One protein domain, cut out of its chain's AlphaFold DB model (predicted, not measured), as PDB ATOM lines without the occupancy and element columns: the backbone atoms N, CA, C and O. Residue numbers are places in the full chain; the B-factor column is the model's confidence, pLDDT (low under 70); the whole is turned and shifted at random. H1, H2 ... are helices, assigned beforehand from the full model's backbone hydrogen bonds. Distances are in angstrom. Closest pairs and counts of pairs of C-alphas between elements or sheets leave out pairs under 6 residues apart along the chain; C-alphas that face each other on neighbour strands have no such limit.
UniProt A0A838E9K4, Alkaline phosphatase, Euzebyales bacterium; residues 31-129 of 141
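What this domain is: This is residues 31 to 129 of the 141 residues of the protein "Alkaline phosphatase" of Euzebyales bacterium (UniProt A0A838E9K4). This model has little regular structure: a long helix, H2, with the short H1 folded back over its first turns as a hairpin, and a long stretch without named elements. That stretch, residues 68 to 129, runs back past H2, loops away from both helices and returns towards H2. The printed part has 99 residues, 28 of them in H1 and then H2, with no named strand; its class is all helix. It is loose and elongated, with a radius of gyration of the C-alphas of 18.1 A and spans of 59 by 30 by 27 A.

Where its parts are: H1, residues 36 to 41, begins at C-alpha 36 (217.158, 227.584, 162.275). H2, residues 46 to 67, measures 31.2 A and ends at C-alpha 67 (195.756, 239.886, 167.344).

How they stand to each other: H1 touches H2, with residues 46 to 53 of H2 alone; the closest C-alphas, of Ile 37 and Ala 49, are 4.6 A apart. Their lines stand at a shallow tilt of 30 degrees, opposite ways. In H1 and H2 every O i to N i+4 pair is within hydrogen-bond range.

The domain as a whole: The C-alphas farthest apart, of Asp 72 and Asp 98, are 59.3 A apart. The printed part has no cut. The pLDDT is under 70 at residues 90 to 116 and 124 to 129.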
ATOM      1  N   MET A  31     200.985 229.281 159.452       93.12
ATOM      2  CA  MET A  31     202.061 228.622 160.187       93.12
ATOM      3  C   MET A  31     203.354 229.403 159.948       93.12
ATOM      4  O   MET A  31     203.656 229.764 158.810       93.12
ATOM      5  N   VAL A  32     204.080 229.681 161.028       92.81
ATOM      6  CA  VAL A  32     205.386 230.349 161.030       92.81
ATOM      7  C   VAL A  32     206.348 229.438 161.784       92.81
ATOM      8  O   VAL A  32     206.002 228.955 162.858       92.81
ATOM      9  N   GLU A  33     207.526 229.194 161.217       92.62
ATOM     10  CA  GLU A  33     208.500 228.223 161.725       92.62
ATOM     11  C   GLU A  33     209.862 228.892 161.957       92.62
ATOM     12  O   GLU A  33     210.422 229.514 161.050       92.62
ATOM     13  N   GLY A  34     210.408 228.741 163.165       92.94
ATOM     14  CA  GLY A  34     211.776 229.125 163.525       92.94
ATOM     15  C   GLY A  34     212.795 228.045 163.152       92.94
ATOM     16  O   GLY A  34     213.489 227.524 164.017       92.94
ATOM     17  N   ALA A  35     212.876 227.686 161.868       89.31
ATOM     18  CA  ALA A  35     213.568 226.477 161.395       89.31
ATOM     19  C   ALA A  35     215.088 226.430 161.648       89.31
ATOM     20  O   ALA A  35     215.720 225.408 161.393       89.31
ATOM     21  N   SER A  36     215.713 227.543 162.035       90.38
ATOM     22  CA  SER A  36     217.158 227.584 162.275       90.38
ATOM     23  C   SER A  36     217.545 227.182 163.700       90.38
ATOM     24  O   SER A  36     218.680 226.761 163.890       90.38
ATOM     25  N   ILE A  37     216.602 227.185 164.652       91.12
ATOM     26  CA  ILE A  37     216.835 226.719 166.029       91.12
ATOM     27  C   ILE A  37     217.340 225.268 166.000       91.12
ATOM     28  O   ILE A  37     218.460 224.997 166.419       91.12
ATOM     29  N   ASP A  38     216.574 224.365 165.379       92.50
ATOM     30  CA  ASP A  38     216.951 222.959 165.161       92.50
ATOM     31  C   ASP A  38     218.306 222.818 164.444       92.50
ATOM     32  O   ASP A  38     219.214 222.112 164.894       92.50
ATOM     33  N   LYS A  39     218.502 223.584 163.365       91.44
ATOM     34  CA  LYS A  39     219.735 223.526 162.566       91.44
ATOM     35  C   LYS A  39     220.980 223.924 163.345       91.44
ATOM     36  O   LYS A  39     222.051 223.424 163.006       91.44
ATOM     37  N   MET A  40     220.866 224.841 164.305       91.75
ATOM     38  CA  MET A  40     221.983 225.280 165.146       91.75
ATOM     39  C   MET A  40     222.153 224.390 166.384       91.75
ATOM     40  O   MET A  40     223.276 224.194 166.843       91.75
ATOM     41  N   GLU A  41     221.089 223.750 166.870       90.94
ATOM     42  CA  GLU A  41     221.201 222.764 167.949       90.94
ATOM     43  C   GLU A  41     221.859 221.448 167.492       90.94
ATOM     44  O   GLU A  41     222.594 220.837 168.269       90.94
ATOM     45  N   HIS A  42     221.696 221.033 166.229       92.69
ATOM     46  CA  HIS A  42     222.386 219.862 165.665       92.69
ATOM     47  C   HIS A  42     223.929 219.888 165.776       92.69
ATOM     48  O   HIS A  42     224.505 218.883 166.201       92.69
ATOM     49  N   PRO A  43     224.632 220.981 165.415       93.50
ATOM     50  CA  PRO A  43     226.070 221.131 165.635       93.50
ATOM     51  C   PRO A  43     226.439 221.565 167.065       93.50
ATOM     52  O   PRO A  43     227.612 221.834 167.309       93.50
ATOM     53  N   LEU A  44     225.476 221.621 167.999       90.12
ATOM     54  CA  LEU A  44     225.654 222.101 169.376       90.12
ATOM     55  C   LEU A  44     226.071 223.584 169.467       90.12
ATOM     56  O   LEU A  44     226.770 223.987 170.397       90.12
ATOM     57  N   ASP A  45     225.617 224.408 168.522       88.50
ATOM     58  CA  ASP A  45     225.844 225.856 168.496       88.50
ATOM     59  C   ASP A  45     224.738 226.587 169.278       88.50
ATOM     60  O   ASP A  45     223.812 227.190 168.727       88.50
ATOM     61  N   GLY A  46     224.821 226.483 170.608       87.62
ATOM     62  CA  GLY A  46     223.867 227.090 171.544       87.62
ATOM     63  C   GLY A  46     223.683 228.609 171.381       87.62
ATOM     64  O   GLY A  46     222.534 229.065 171.402       87.62
ATOM     65  N   PRO A  47     224.751 229.410 171.184       86.56
ATOM     66  CA  PRO A  47     224.616 230.848 170.954       86.56
ATOM     67  C   PRO A  47     223.749 231.178 169.735       86.56
ATOM     68  O   PRO A  47     222.797 231.952 169.853       86.56
ATOM     69  N   ARG A  48     224.001 230.548 168.578       85.31
ATOM     70  CA  ARG A  48     223.198 230.809 167.373       85.31
ATOM     71  C   ARG A  48     221.771 230.283 167.495       85.31
ATOM     72  O   ARG A  48     220.849 230.984 167.088       85.31
ATOM     73  N   ALA A  49     221.575 229.118 168.117       89.25
ATOM     74  CA  ALA A  49     220.236 228.605 168.409       89.25
ATOM     75  C   ALA A  49     219.428 229.578 169.290       89.25
ATOM     76  O   ALA A  49     218.241 229.803 169.050       89.25
ATOM     77  N   THR A  50     220.084 230.206 170.270       89.56
ATOM     78  CA  THR A  50     219.464 231.213 171.145       89.56
ATOM     79  C   THR A  50     219.080 232.470 170.363       89.56
ATOM     80  O   THR A  50     217.972 232.977 170.527       89.56
ATOM     81  N   TYR A  51     219.946 232.947 169.466       88.81
ATOM     82  CA  TYR A  51     219.644 234.088 168.596       88.81
ATOM     83  C   TYR A  51     218.459 233.818 167.659       88.81
ATOM     84  O   TYR A  51     217.576 234.666 167.530       88.81
ATOM     85  N   ASP A  52     218.376 232.627 167.069       88.38
ATOM     86  CA  ASP A  52     217.224 232.250 166.243       88.38
ATOM     87  C   ASP A  52     215.929 232.128 167.073       88.38
ATOM     88  O   ASP A  52     214.846 232.480 166.597       88.38
ATOM     89  N   ALA A  53     216.022 231.683 168.331       91.62
ATOM     90  CA  ALA A  53     214.883 231.652 169.248       91.62
ATOM     91  C   ALA A  53     214.381 233.063 169.604       91.62
ATOM     92  O   ALA A  53     213.168 233.288 169.628       91.62
ATOM     93  N   ILE A  54     215.287 234.027 169.803       90.69
ATOM     94  CA  ILE A  54     214.944 235.448 169.994       90.69
ATOM     95  C   ILE A  54     214.240 236.001 168.748       90.69
ATOM     96  O   ILE A  54     213.199 236.651 168.855       90.69
ATOM     97  N   GLU A  55     214.739 235.699 167.547       88.69
ATOM     98  CA  GLU A  55     214.089 236.125 166.303       88.69
ATOM     99  C   GLU A  55     212.666 235.547 166.164       88.69
ATOM    100  O   GLU A  55     211.740 236.235 165.708       88.69
ATOM    101  N   PHE A  56     212.462 234.294 166.579       94.06
ATOM    102  CA  PHE A  56     211.140 233.675 166.600       94.06
ATOM    103  C   PHE A  56     210.204 234.338 167.626       94.06
ATOM    104  O   PHE A  56     209.042 234.600 167.298       94.06
ATOM    105  N   ASP A  57     210.700 234.705 168.813       93.56
ATOM    106  CA  ASP A  57     209.935 235.481 169.802       93.56
ATOM    107  C   ASP A  57     209.490 236.844 169.249       93.56
ATOM    108  O   ASP A  57     208.319 237.221 169.365       93.56
ATOM    109  N   GLN A  58     210.356 237.544 168.511       90.62
ATOM    110  CA  GLN A  58     209.971 238.791 167.845       90.62
ATOM    111  C   GLN A  58     208.817 238.587 166.844       90.62
ATOM    112  O   GLN A  58     207.908 239.424 166.761       90.62
ATOM    113  N   ALA A  59     208.814 237.477 166.093       89.31
ATOM    114  CA  ALA A  59     207.722 237.132 165.182       89.31
ATOM    115  C   ALA A  59     206.412 236.833 165.938       89.31
ATOM    116  O   ALA A  59     205.339 237.285 165.516       89.31
ATOM    117  N   ILE A  60     206.489 236.161 167.093       92.75
ATOM    118  CA  ILE A  60     205.352 235.979 168.009       92.75
ATOM    119  C   ILE A  60     204.848 237.342 168.501       92.75
ATOM    120  O   ILE A  60     203.640 237.586 168.505       92.75
ATOM    121  N   GLY A  61     205.744 238.269 168.845       92.50
ATOM    122  CA  GLY A  61     205.402 239.639 169.224       92.50
ATOM    123  C   GLY A  61     204.612 240.380 168.140       92.50
ATOM    124  O   GLY A  61     203.622 241.051 168.442       92.50
ATOM    125  N   VAL A  62     204.986 240.219 166.865       91.88
ATOM    126  CA  VAL A  62     204.213 240.753 165.727       91.88
ATOM    127  C   VAL A  62     202.824 240.114 165.649       91.88
ATOM    128  O   VAL A  62     201.838 240.836 165.492       91.88
ATOM    129  N   ALA A  63     202.725 238.788 165.788       91.06
ATOM    130  CA  ALA A  63     201.450 238.071 165.751       91.06
ATOM    131  C   ALA A  63     200.511 238.497 166.894       91.06
ATOM    132  O   ALA A  63     199.329 238.751 166.662       91.06
ATOM    133  N   LYS A  64     201.045 238.648 168.113       93.31
ATOM    134  CA  LYS A  64     200.302 239.135 169.283       93.31
ATOM    135  C   LYS A  64     199.776 240.547 169.060       93.31
ATOM    136  O   LYS A  64     198.576 240.753 169.191       93.31
ATOM    137  N   ARG A  65     200.628 241.486 168.626       93.88
ATOM    138  CA  ARG A  65     200.205 242.862 168.303       93.88
ATOM    139  C   ARG A  65     199.154 242.912 167.199       93.88
ATOM    140  O   ARG A  65     198.264 243.752 167.223       93.88
ATOM    141  N   TRP A  66     199.234 242.017 166.216       88.94
ATOM    142  CA  TRP A  66     198.209 241.923 165.177       88.94
ATOM    143  C   TRP A  66     196.868 241.402 165.721       88.94
ATOM    144  O   TRP A  66     195.812 241.841 165.251       88.94
ATOM    145  N   ALA A  67     196.917 240.478 166.685       91.31
ATOM    146  CA  ALA A  67     195.756 239.886 167.344       91.31
ATOM    147  C   ALA A  67     195.142 240.781 168.435       91.31
ATOM    148  O   ALA A  67     193.991 240.573 168.814       91.31
ATOM    149  N   GLU A  68     195.868 241.783 168.937       92.69
ATOM    150  CA  GLU A  68     195.350 242.739 169.917       92.69
ATOM    151  C   GLU A  68     194.053 243.402 169.426       92.69
ATOM    152  O   GLU A  68     193.944 243.888 168.299       92.69
ATOM    153  N   GLY A  69     193.030 243.388 170.284       89.50
ATOM    154  CA  GLY A  69     191.696 243.902 169.958       89.50
ATOM    155  C   GLY A  69     190.840 242.977 169.082       89.50
ATOM    156  O   GLY A  69     189.706 243.338 168.767       89.50
ATOM    157  N   ARG A  70     191.332 241.787 168.713       89.88
ATOM    158  CA  ARG A  70     190.581 240.772 167.963       89.88
ATOM    159  C   ARG A  70     190.118 239.647 168.886       89.88
ATOM    160  O   ARG A  70     190.914 239.061 169.609       89.88
ATOM    161  N   GLY A  71     188.828 239.320 168.843       89.00
ATOM    162  CA  GLY A  71     188.245 238.204 169.604       89.00
ATOM    163  C   GLY A  71     188.153 236.887 168.825       89.00
ATOM    164  O   GLY A  71     187.558 235.935 169.314       89.00
ATOM    165  N   ASP A  72     188.685 236.845 167.604       91.62
ATOM    166  CA  ASP A  72     188.497 235.770 166.620       91.62
ATOM    167  C   ASP A  72     189.805 235.049 166.246       91.62
ATOM    168  O   ASP A  72     189.849 234.285 165.284       91.62
ATOM    169  N   THR A  73     190.886 235.302 166.987       93.19
ATOM    170  CA  THR A  73     192.233 234.826 166.660       93.19
ATOM    171  C   THR A  73     192.766 233.895 167.750       93.19
ATOM    172  O   THR A  73     192.843 234.279 168.914       93.19
ATOM    173  N   LEU A  74     193.190 232.688 167.362       93.81
ATOM    174  CA  LEU A  74     193.917 231.745 168.215       93.81
ATOM    175  C   LEU A  74     195.383 231.692 167.774       93.81
ATOM    176  O   LEU A  74     195.664 231.434 166.606       93.81
ATOM    177  N   ILE A  75     196.302 231.893 168.718       95.00
ATOM    178  CA  ILE A  75     197.742 231.716 168.506       95.00
ATOM    179  C   ILE A  75     198.189 230.499 169.317       95.00
ATOM    180  O   ILE A  75     197.946 230.435 170.520       95.00
ATOM    181  N   VAL A  76     198.842 229.546 168.653       96.06
ATOM    182  CA  VAL A  76     199.435 228.355 169.273       96.06
ATOM    183  C   VAL A  76     200.929 228.367 168.980       96.06
ATOM    184  O   VAL A  76     201.326 228.580 167.837       96.06
ATOM    185  N   ILE A  77     201.740 228.150 170.013       96.31
ATOM    186  CA  ILE A  77     203.200 228.088 169.932       96.31
ATOM    187  C   ILE A  77     203.629 226.729 170.479       96.31
ATOM    188  O   ILE A  77     203.185 226.336 171.557       96.31
ATOM    189  N   THR A  78     204.458 226.007 169.731       96.19
ATOM    190  CA  THR A  78     205.010 224.710 170.137       96.19
ATOM    191  C   THR A  78     206.338 224.459 169.431       96.19
ATOM    192  O   THR A  78     206.606 225.068 168.397       96.19
ATOM    193  N   ALA A  79     207.127 223.540 169.981       95.31
ATOM    194  CA  ALA A  79     208.187 222.846 169.259       95.31
ATOM    195  C   ALA A  79     207.652 221.513 168.706       95.31
ATOM    196  O   ALA A  79     206.634 221.002 169.188       95.31
ATOM    197  N   ASP A  80     208.320 220.966 167.699       95.00
ATOM    198  CA  ASP A  80     208.074 219.634 167.143       95.00
ATOM    199  C   ASP A  80     208.833 218.539 167.913       95.00
ATOM    200  O   ASP A  80     208.274 217.470 168.167       95.00
ATOM    201  N   HIS A  81     210.062 218.824 168.352       96.38
ATOM    202  CA  HIS A  81     210.848 218.002 169.275       96.38
ATOM    203  C   HIS A  81     211.859 218.840 170.082       96.38
ATOM    204  O   HIS A  81     211.894 220.063 169.989       96.38
ATOM    205  N   ASN A  82     212.655 218.180 170.932       91.44
ATOM    206  CA  ASN A  82     213.720 218.808 171.718       91.44
ATOM    207  C   ASN A  82     215.118 218.432 171.198       91.44
ATOM    208  O   ASN A  82     215.270 217.453 170.468       91.44
ATOM    209  N   HIS A  83     216.134 219.156 171.674       93.56
ATOM    210  CA  HIS A  83     217.551 218.797 171.560       93.56
ATOM    211  C   HIS A  83     218.191 218.545 172.930       93.56
ATOM    212  O   HIS A  83     217.536 218.625 173.972       93.56
ATOM    213  N   SER A  84     219.478 218.190 172.928       90.38
ATOM    214  CA  SER A  84     220.269 217.829 174.110       90.38
ATOM    215  C   SER A  84     220.825 219.022 174.901       90.38
ATOM    216  O   SER A  84     221.691 218.829 175.755       90.38
ATOM    217  N   MET A  85     220.381 220.251 174.616       86.62
ATOM    218  CA  MET A  85     220.876 221.445 175.302       86.62
ATOM    219  C   MET A  85     220.587 221.369 176.808       86.62
ATOM    220  O   MET A  85     219.506 220.972 177.238       86.62
ATOM    221  N   SER A  86     221.585 221.724 177.617       86.75
ATOM    222  CA  SER A  86     221.502 221.713 179.079       86.75
ATOM    223  C   SER A  86     222.081 223.006 179.631       86.75
ATOM    224  O   SER A  86     223.159 223.430 179.223       86.75
ATOM    225  N   ILE A  87     221.378 223.613 180.583       82.00
ATOM    226  CA  ILE A  87     221.861 224.787 181.310       82.00
ATOM    227  C   ILE A  87     222.543 224.289 182.582       82.00
ATOM    228  O   ILE A  87     221.916 223.624 183.408       82.00
ATOM    229  N   VAL A  88     223.827 224.605 182.734       78.38
ATOM    230  CA  VAL A  88     224.632 224.231 183.902       78.38
ATOM    231  C   VAL A  88     225.067 225.479 184.662       78.38
ATOM    232  O   VAL A  88     225.270 226.538 184.074       78.38
ATOM    233  N   GLY A  89     225.179 225.367 185.984       71.19
ATOM    234  CA  GLY A  89     225.737 226.436 186.808       71.19
ATOM    235  C   GLY A  89     227.240 226.597 186.572       71.19
ATOM    236  O   GLY A  89     227.923 225.645 186.193       71.19
ATOM    237  N   THR A  90     227.750 227.798 186.827       69.25
ATOM    238  CA  THR A  90     229.184 228.113 186.787       69.25
ATOM    239  C   THR A  90     229.657 228.645 188.140       69.25
ATOM    240  O   THR A  90     228.844 228.939 189.017       69.25
ATOM    241  N   HIS A  91     230.973 228.742 188.317       68.06
ATOM    242  CA  HIS A  91     231.591 229.380 189.474       68.06
ATOM    243  C   HIS A  91     231.921 230.833 189.132       68.06
ATOM    244  O   HIS A  91     232.536 231.079 188.093       68.06
ATOM    245  N   ASP A  92     231.570 231.780 190.001       65.69
ATOM    246  CA  ASP A  92     232.056 233.156 189.879       65.69
ATOM    247  C   ASP A  92     233.249 233.348 190.818       65.69
ATOM    248  O   ASP A  92     233.133 233.184 192.029       65.69
ATOM    249  N   ARG A  93     234.417 233.652 190.241       66.94
ATOM    250  CA  ARG A  93     235.677 233.871 190.972       66.94
ATOM    251  C   ARG A  93     236.136 235.327 190.951       66.94
ATOM    252  O   ARG A  93     237.277 235.611 191.305       66.94
ATOM    253  N   ARG A  94     235.299 236.256 190.470       67.44
ATOM    254  CA  ARG A  94     235.662 237.682 190.412       67.44
ATOM    255  C   ARG A  94     235.830 238.282 191.805       67.44
ATOM    256  O   ARG A  94     236.671 239.158 191.982       67.44
ATOM    257  N   GLU A  95     235.045 237.804 192.767       62.44
ATOM    258  CA  GLU A  95     235.050 238.300 194.148       62.44
ATOM    259  C   GLU A  95     235.845 237.402 195.108       62.44
ATOM    260  O   GLU A  95     236.461 237.920 196.037       62.44
ATOM    261  N   ASP A  96     235.904 236.087 194.853       61.66
ATOM    262  CA  ASP A  96     236.689 235.133 195.644       61.66
ATOM    263  C   ASP A  96     237.502 234.180 194.736       61.66
ATOM    264  O   ASP A  96     236.926 233.339 194.037       61.66
ATOM    265  N   PRO A  97     238.842 234.311 194.690       63.97
ATOM    266  CA  PRO A  97     239.702 233.446 193.888       63.97
ATOM    267  C   PRO A  97     239.907 232.043 194.489       63.97
ATOM    268  O   PRO A  97     240.516 231.201 193.818       63.97
ATOM    269  N   ASP A  98     239.439 231.776 195.713       64.69
ATOM    270  CA  ASP A  98     239.565 230.467 196.359       64.69
ATOM    271  C   ASP A  98     238.576 229.452 195.731       64.69
ATOM    272  O   ASP A  98     237.368 229.700 195.687       64.69
ATOM    273  N   PRO A  99     239.033 228.302 195.187       61.28
ATOM    274  CA  PRO A  99     238.189 227.327 194.478       61.28
ATOM    275  C   PRO A  99     237.224 226.520 195.369       61.28
ATOM    276  O   PRO A  99     236.672 225.511 194.916       61.28
ATOM    277  N   ASP A 100     237.024 226.934 196.614       66.69
ATOM    278  CA  ASP A 100     236.115 226.295 197.551       66.69
ATOM    279  C   ASP A 100     234.647 226.376 197.099       66.69
ATOM    280  O   ASP A 100     234.251 227.154 196.230       66.69
ATOM    281  N   ARG A 101     233.790 225.570 197.744       65.06
ATOM    282  CA  ARG A 101     232.333 225.514 197.497       65.06
ATOM    283  C   ARG A 101     231.625 226.874 197.533       65.06
ATOM    284  O   ARG A 101     230.498 226.958 197.060       65.06
ATOM    285  N   GLN A 102     232.251 227.892 198.120       63.53
ATOM    286  CA  GLN A 102     231.735 229.259 198.197       63.53
ATOM    287  C   GLN A 102     231.772 229.985 196.844       63.53
ATOM    288  O   GLN A 102     230.934 230.848 196.614       63.53
ATOM    289  N   GLY A 103     232.649 229.578 195.916       62.41
ATOM    290  CA  GLY A 103     232.649 230.085 194.538       62.41
ATOM    291  C   GLY A 103     231.464 229.587 193.699       62.41
ATOM    292  O   GLY A 103     231.232 230.076 192.594       62.41
ATOM    293  N   ASN A 104     230.702 228.604 194.193       66.56
ATOM    294  CA  ASN A 104     229.429 228.186 193.609       66.56
ATOM    295  C   ASN A 104     228.329 229.084 194.185       66.56
ATOM    296  O   ASN A 104     227.811 228.811 195.268       66.56
ATOM    297  N   GLY A 105     227.964 230.145 193.467       65.31
ATOM    298  CA  GLY A 105     226.837 230.993 193.853       65.31
ATOM    299  C   GLY A 105     225.509 230.224 193.913       65.31
ATOM    300  O   GLY A 105     225.349 229.151 193.319       65.31
ATOM    301  N   VAL A 106     224.526 230.777 194.624       68.94
ATOM    302  CA  VAL A 106     223.145 230.276 194.588       68.94
ATOM    303  C   VAL A 106     222.476 230.822 193.329       68.94
ATOM    304  O   VAL A 106     222.620 231.998 193.020       68.94
ATOM    305  N   TYR A 107     221.698 230.001 192.615       61.16
ATOM    306  CA  TYR A 107     220.998 230.430 191.391       61.16
ATOM    307  C   TYR A 107     220.156 231.708 191.559       61.16
ATOM    308  O   TYR A 107     219.964 232.430 190.590       61.16
ATOM    309  N   GLY A 108     219.655 231.992 192.768       63.34
ATOM    310  CA  GLY A 108     218.898 233.214 193.062       63.34
ATOM    311  C   GLY A 108     219.727 234.501 193.007       63.34
ATOM    312  O   GLY A 108     219.161 235.557 192.748       63.34
ATOM    313  N   ASP A 109     221.043 234.392 193.188       65.06
ATOM    314  CA  ASP A 109     222.002 235.500 193.121       65.06
ATOM    315  C   ASP A 109     222.772 235.504 191.788       65.06
ATOM    316  O   ASP A 109     223.681 236.308 191.585       65.06
ATOM    317  N   ALA A 110     222.431 234.595 190.867       63.09
ATOM    318  CA  ALA A 110     223.038 234.555 189.548       63.09
ATOM    319  C   ALA A 110     222.650 235.820 188.770       63.09
ATOM    320  O   ALA A 110     221.487 236.027 188.418       63.09
ATOM    321  N   GLY A 111     223.638 236.671 188.497       62.00
ATOM    322  CA  GLY A 111     223.488 237.765 187.548       62.00
ATOM    323  C   GLY A 111     223.397 237.249 186.111       62.00
ATOM    324  O   GLY A 111     223.713 236.092 185.818       62.00
ATOM    325  N   TYR A 112     223.015 238.132 185.191       58.91
ATOM    326  CA  TYR A 112     223.251 237.863 183.778       58.91
ATOM    327  C   TYR A 112     224.767 237.702 183.546       58.91
ATOM    328  O   TYR A 112     225.566 238.370 184.217       58.91
ATOM    329  N   PRO A 113     225.195 236.840 182.604       62.06
ATOM    330  CA  PRO A 113     226.545 236.920 182.049       62.06
ATOM    331  C   PRO A 113     226.776 238.323 181.456       62.06
ATOM    332  O   PRO A 113     225.898 239.174 181.526       62.06
ATOM    333  N   THR A 114     227.916 238.581 180.820       62.56
ATOM    334  CA  THR A 114     228.267 239.856 180.144       62.56
ATOM    335  C   THR A 114     227.280 240.345 179.060       62.56
ATOM    336  O   THR A 114     227.591 241.262 178.323       62.56
ATOM    337  N   TYR A 115     226.086 239.766 178.974       65.50
ATOM    338  CA  TYR A 115     224.955 240.166 178.161       65.50
ATOM    339  C   TYR A 115     224.418 241.553 178.550       65.50
ATOM    340  O   TYR A 115     223.906 241.753 179.656       65.50
ATOM    341  N   SER A 116     224.468 242.487 177.602       67.69
ATOM    342  CA  SER A 116     223.760 243.768 177.661       67.69
ATOM    343  C   SER A 116     222.866 243.943 176.427       67.69
ATOM    344  O   SER A 116     223.315 243.765 175.296       67.69
ATOM    345  N   ASP A 117     221.594 244.280 176.659       72.75
ATOM    346  CA  ASP A 117     220.600 244.617 175.628       72.75
ATOM    347  C   ASP A 117     220.134 246.063 175.853       72.75
ATOM    348  O   ASP A 117     219.097 246.338 176.459       72.75
ATOM    349  N   GLU A 118     220.983 247.015 175.467       75.62
ATOM    350  CA  GLU A 118     220.720 248.444 175.674       75.62
ATOM    351  C   GLU A 118     219.645 248.996 174.722       75.62
ATOM    352  O   GLU A 118     218.992 249.993 175.035       75.62
ATOM    353  N   ASP A 119     219.477 248.377 173.551       77.81
ATOM    354  CA  ASP A 119     218.516 248.760 172.514       77.81
ATOM    355  C   ASP A 119     217.164 248.038 172.609       77.81
ATOM    356  O   ASP A 119     216.211 248.446 171.938       77.81
ATOM    357  N   GLY A 120     217.040 247.059 173.507       78.94
ATOM    358  CA  GLY A 120     215.793 246.361 173.813       78.94
ATOM    359  C   GLY A 120     215.315 245.457 172.680       78.94
ATOM    360  O   GLY A 120     214.106 245.238 172.544       78.94
ATOM    361  N   ASP A 121     216.228 244.999 171.823       75.94
ATOM    362  CA  ASP A 121     215.920 244.138 170.681       75.94
ATOM    363  C   ASP A 121     216.072 242.642 171.009       75.94
ATOM    364  O   ASP A 121     215.683 241.787 170.207       75.94
ATOM    365  N   GLY A 122     216.546 242.325 172.216       74.31
ATOM    366  CA  GLY A 122     216.744 240.974 172.718       74.31
ATOM    367  C   GLY A 122     218.058 240.328 172.283       74.31
ATOM    368  O   GLY A 122     218.341 239.214 172.728       74.31
ATOM    369  N   PHE A 123     218.882 240.974 171.454       77.62
ATOM    370  CA  PHE A 123     220.195 240.467 171.060       77.62
ATOM    371  C   PHE A 123     221.313 241.089 171.907       77.62
ATOM    372  O   PHE A 123     221.253 242.243 172.311       77.62
ATOM    373  N   ALA A 124     222.376 240.316 172.154       68.25
ATOM    374  CA  ALA A 124     223.593 240.860 172.751       68.25
ATOM    375  C   ALA A 124     224.343 241.730 171.732       68.25
ATOM    376  O   ALA A 124     224.338 241.445 170.526       68.25
ATOM    377  N   ARG A 125     225.057 242.759 172.199       61.38
ATOM    378  CA  ARG A 125     225.948 243.535 171.328       61.38
ATOM    379  C   ARG A 125     227.089 242.657 170.809       61.38
ATOM    380  O   ARG A 125     227.639 241.815 171.507       61.38
ATOM    381  N   GLN A 126     227.485 242.900 169.560       50.41
ATOM    382  CA  GLN A 126     228.507 242.121 168.845       50.41
ATOM    383  C   GLN A 126     229.906 242.162 169.502       50.41
ATOM    384  O   GLN A 126     230.748 241.329 169.183       50.41
ATOM    385  N   GLU A 127     230.160 243.099 170.421       44.12
ATOM    386  CA  GLU A 127     231.404 243.142 171.206       44.12
ATOM    387  C   GLU A 127     231.502 241.969 172.202       44.12
ATOM    388  O   GLU A 127     232.602 241.496 172.485       44.12
ATOM    389  N   ASP A 128     230.363 241.419 172.636       46.44
ATOM    390  CA  ASP A 128     230.300 240.308 173.591       46.44
ATOM    391  C   ASP A 128     230.511 238.931 172.920       46.44
ATOM    392  O   ASP A 128     230.838 237.957 173.596       46.44
ATOM    393  N   ASP A 129     230.404 238.854 171.584       44.84
ATOM    394  CA  ASP A 129     230.594 237.643 170.751       44.84
ATOM    395  C   ASP A 129     232.081 237.355 170.436       44.84
ATOM    396  O   ASP A 129     232.440 236.289 169.946       44.84
TER     397      ASP A 129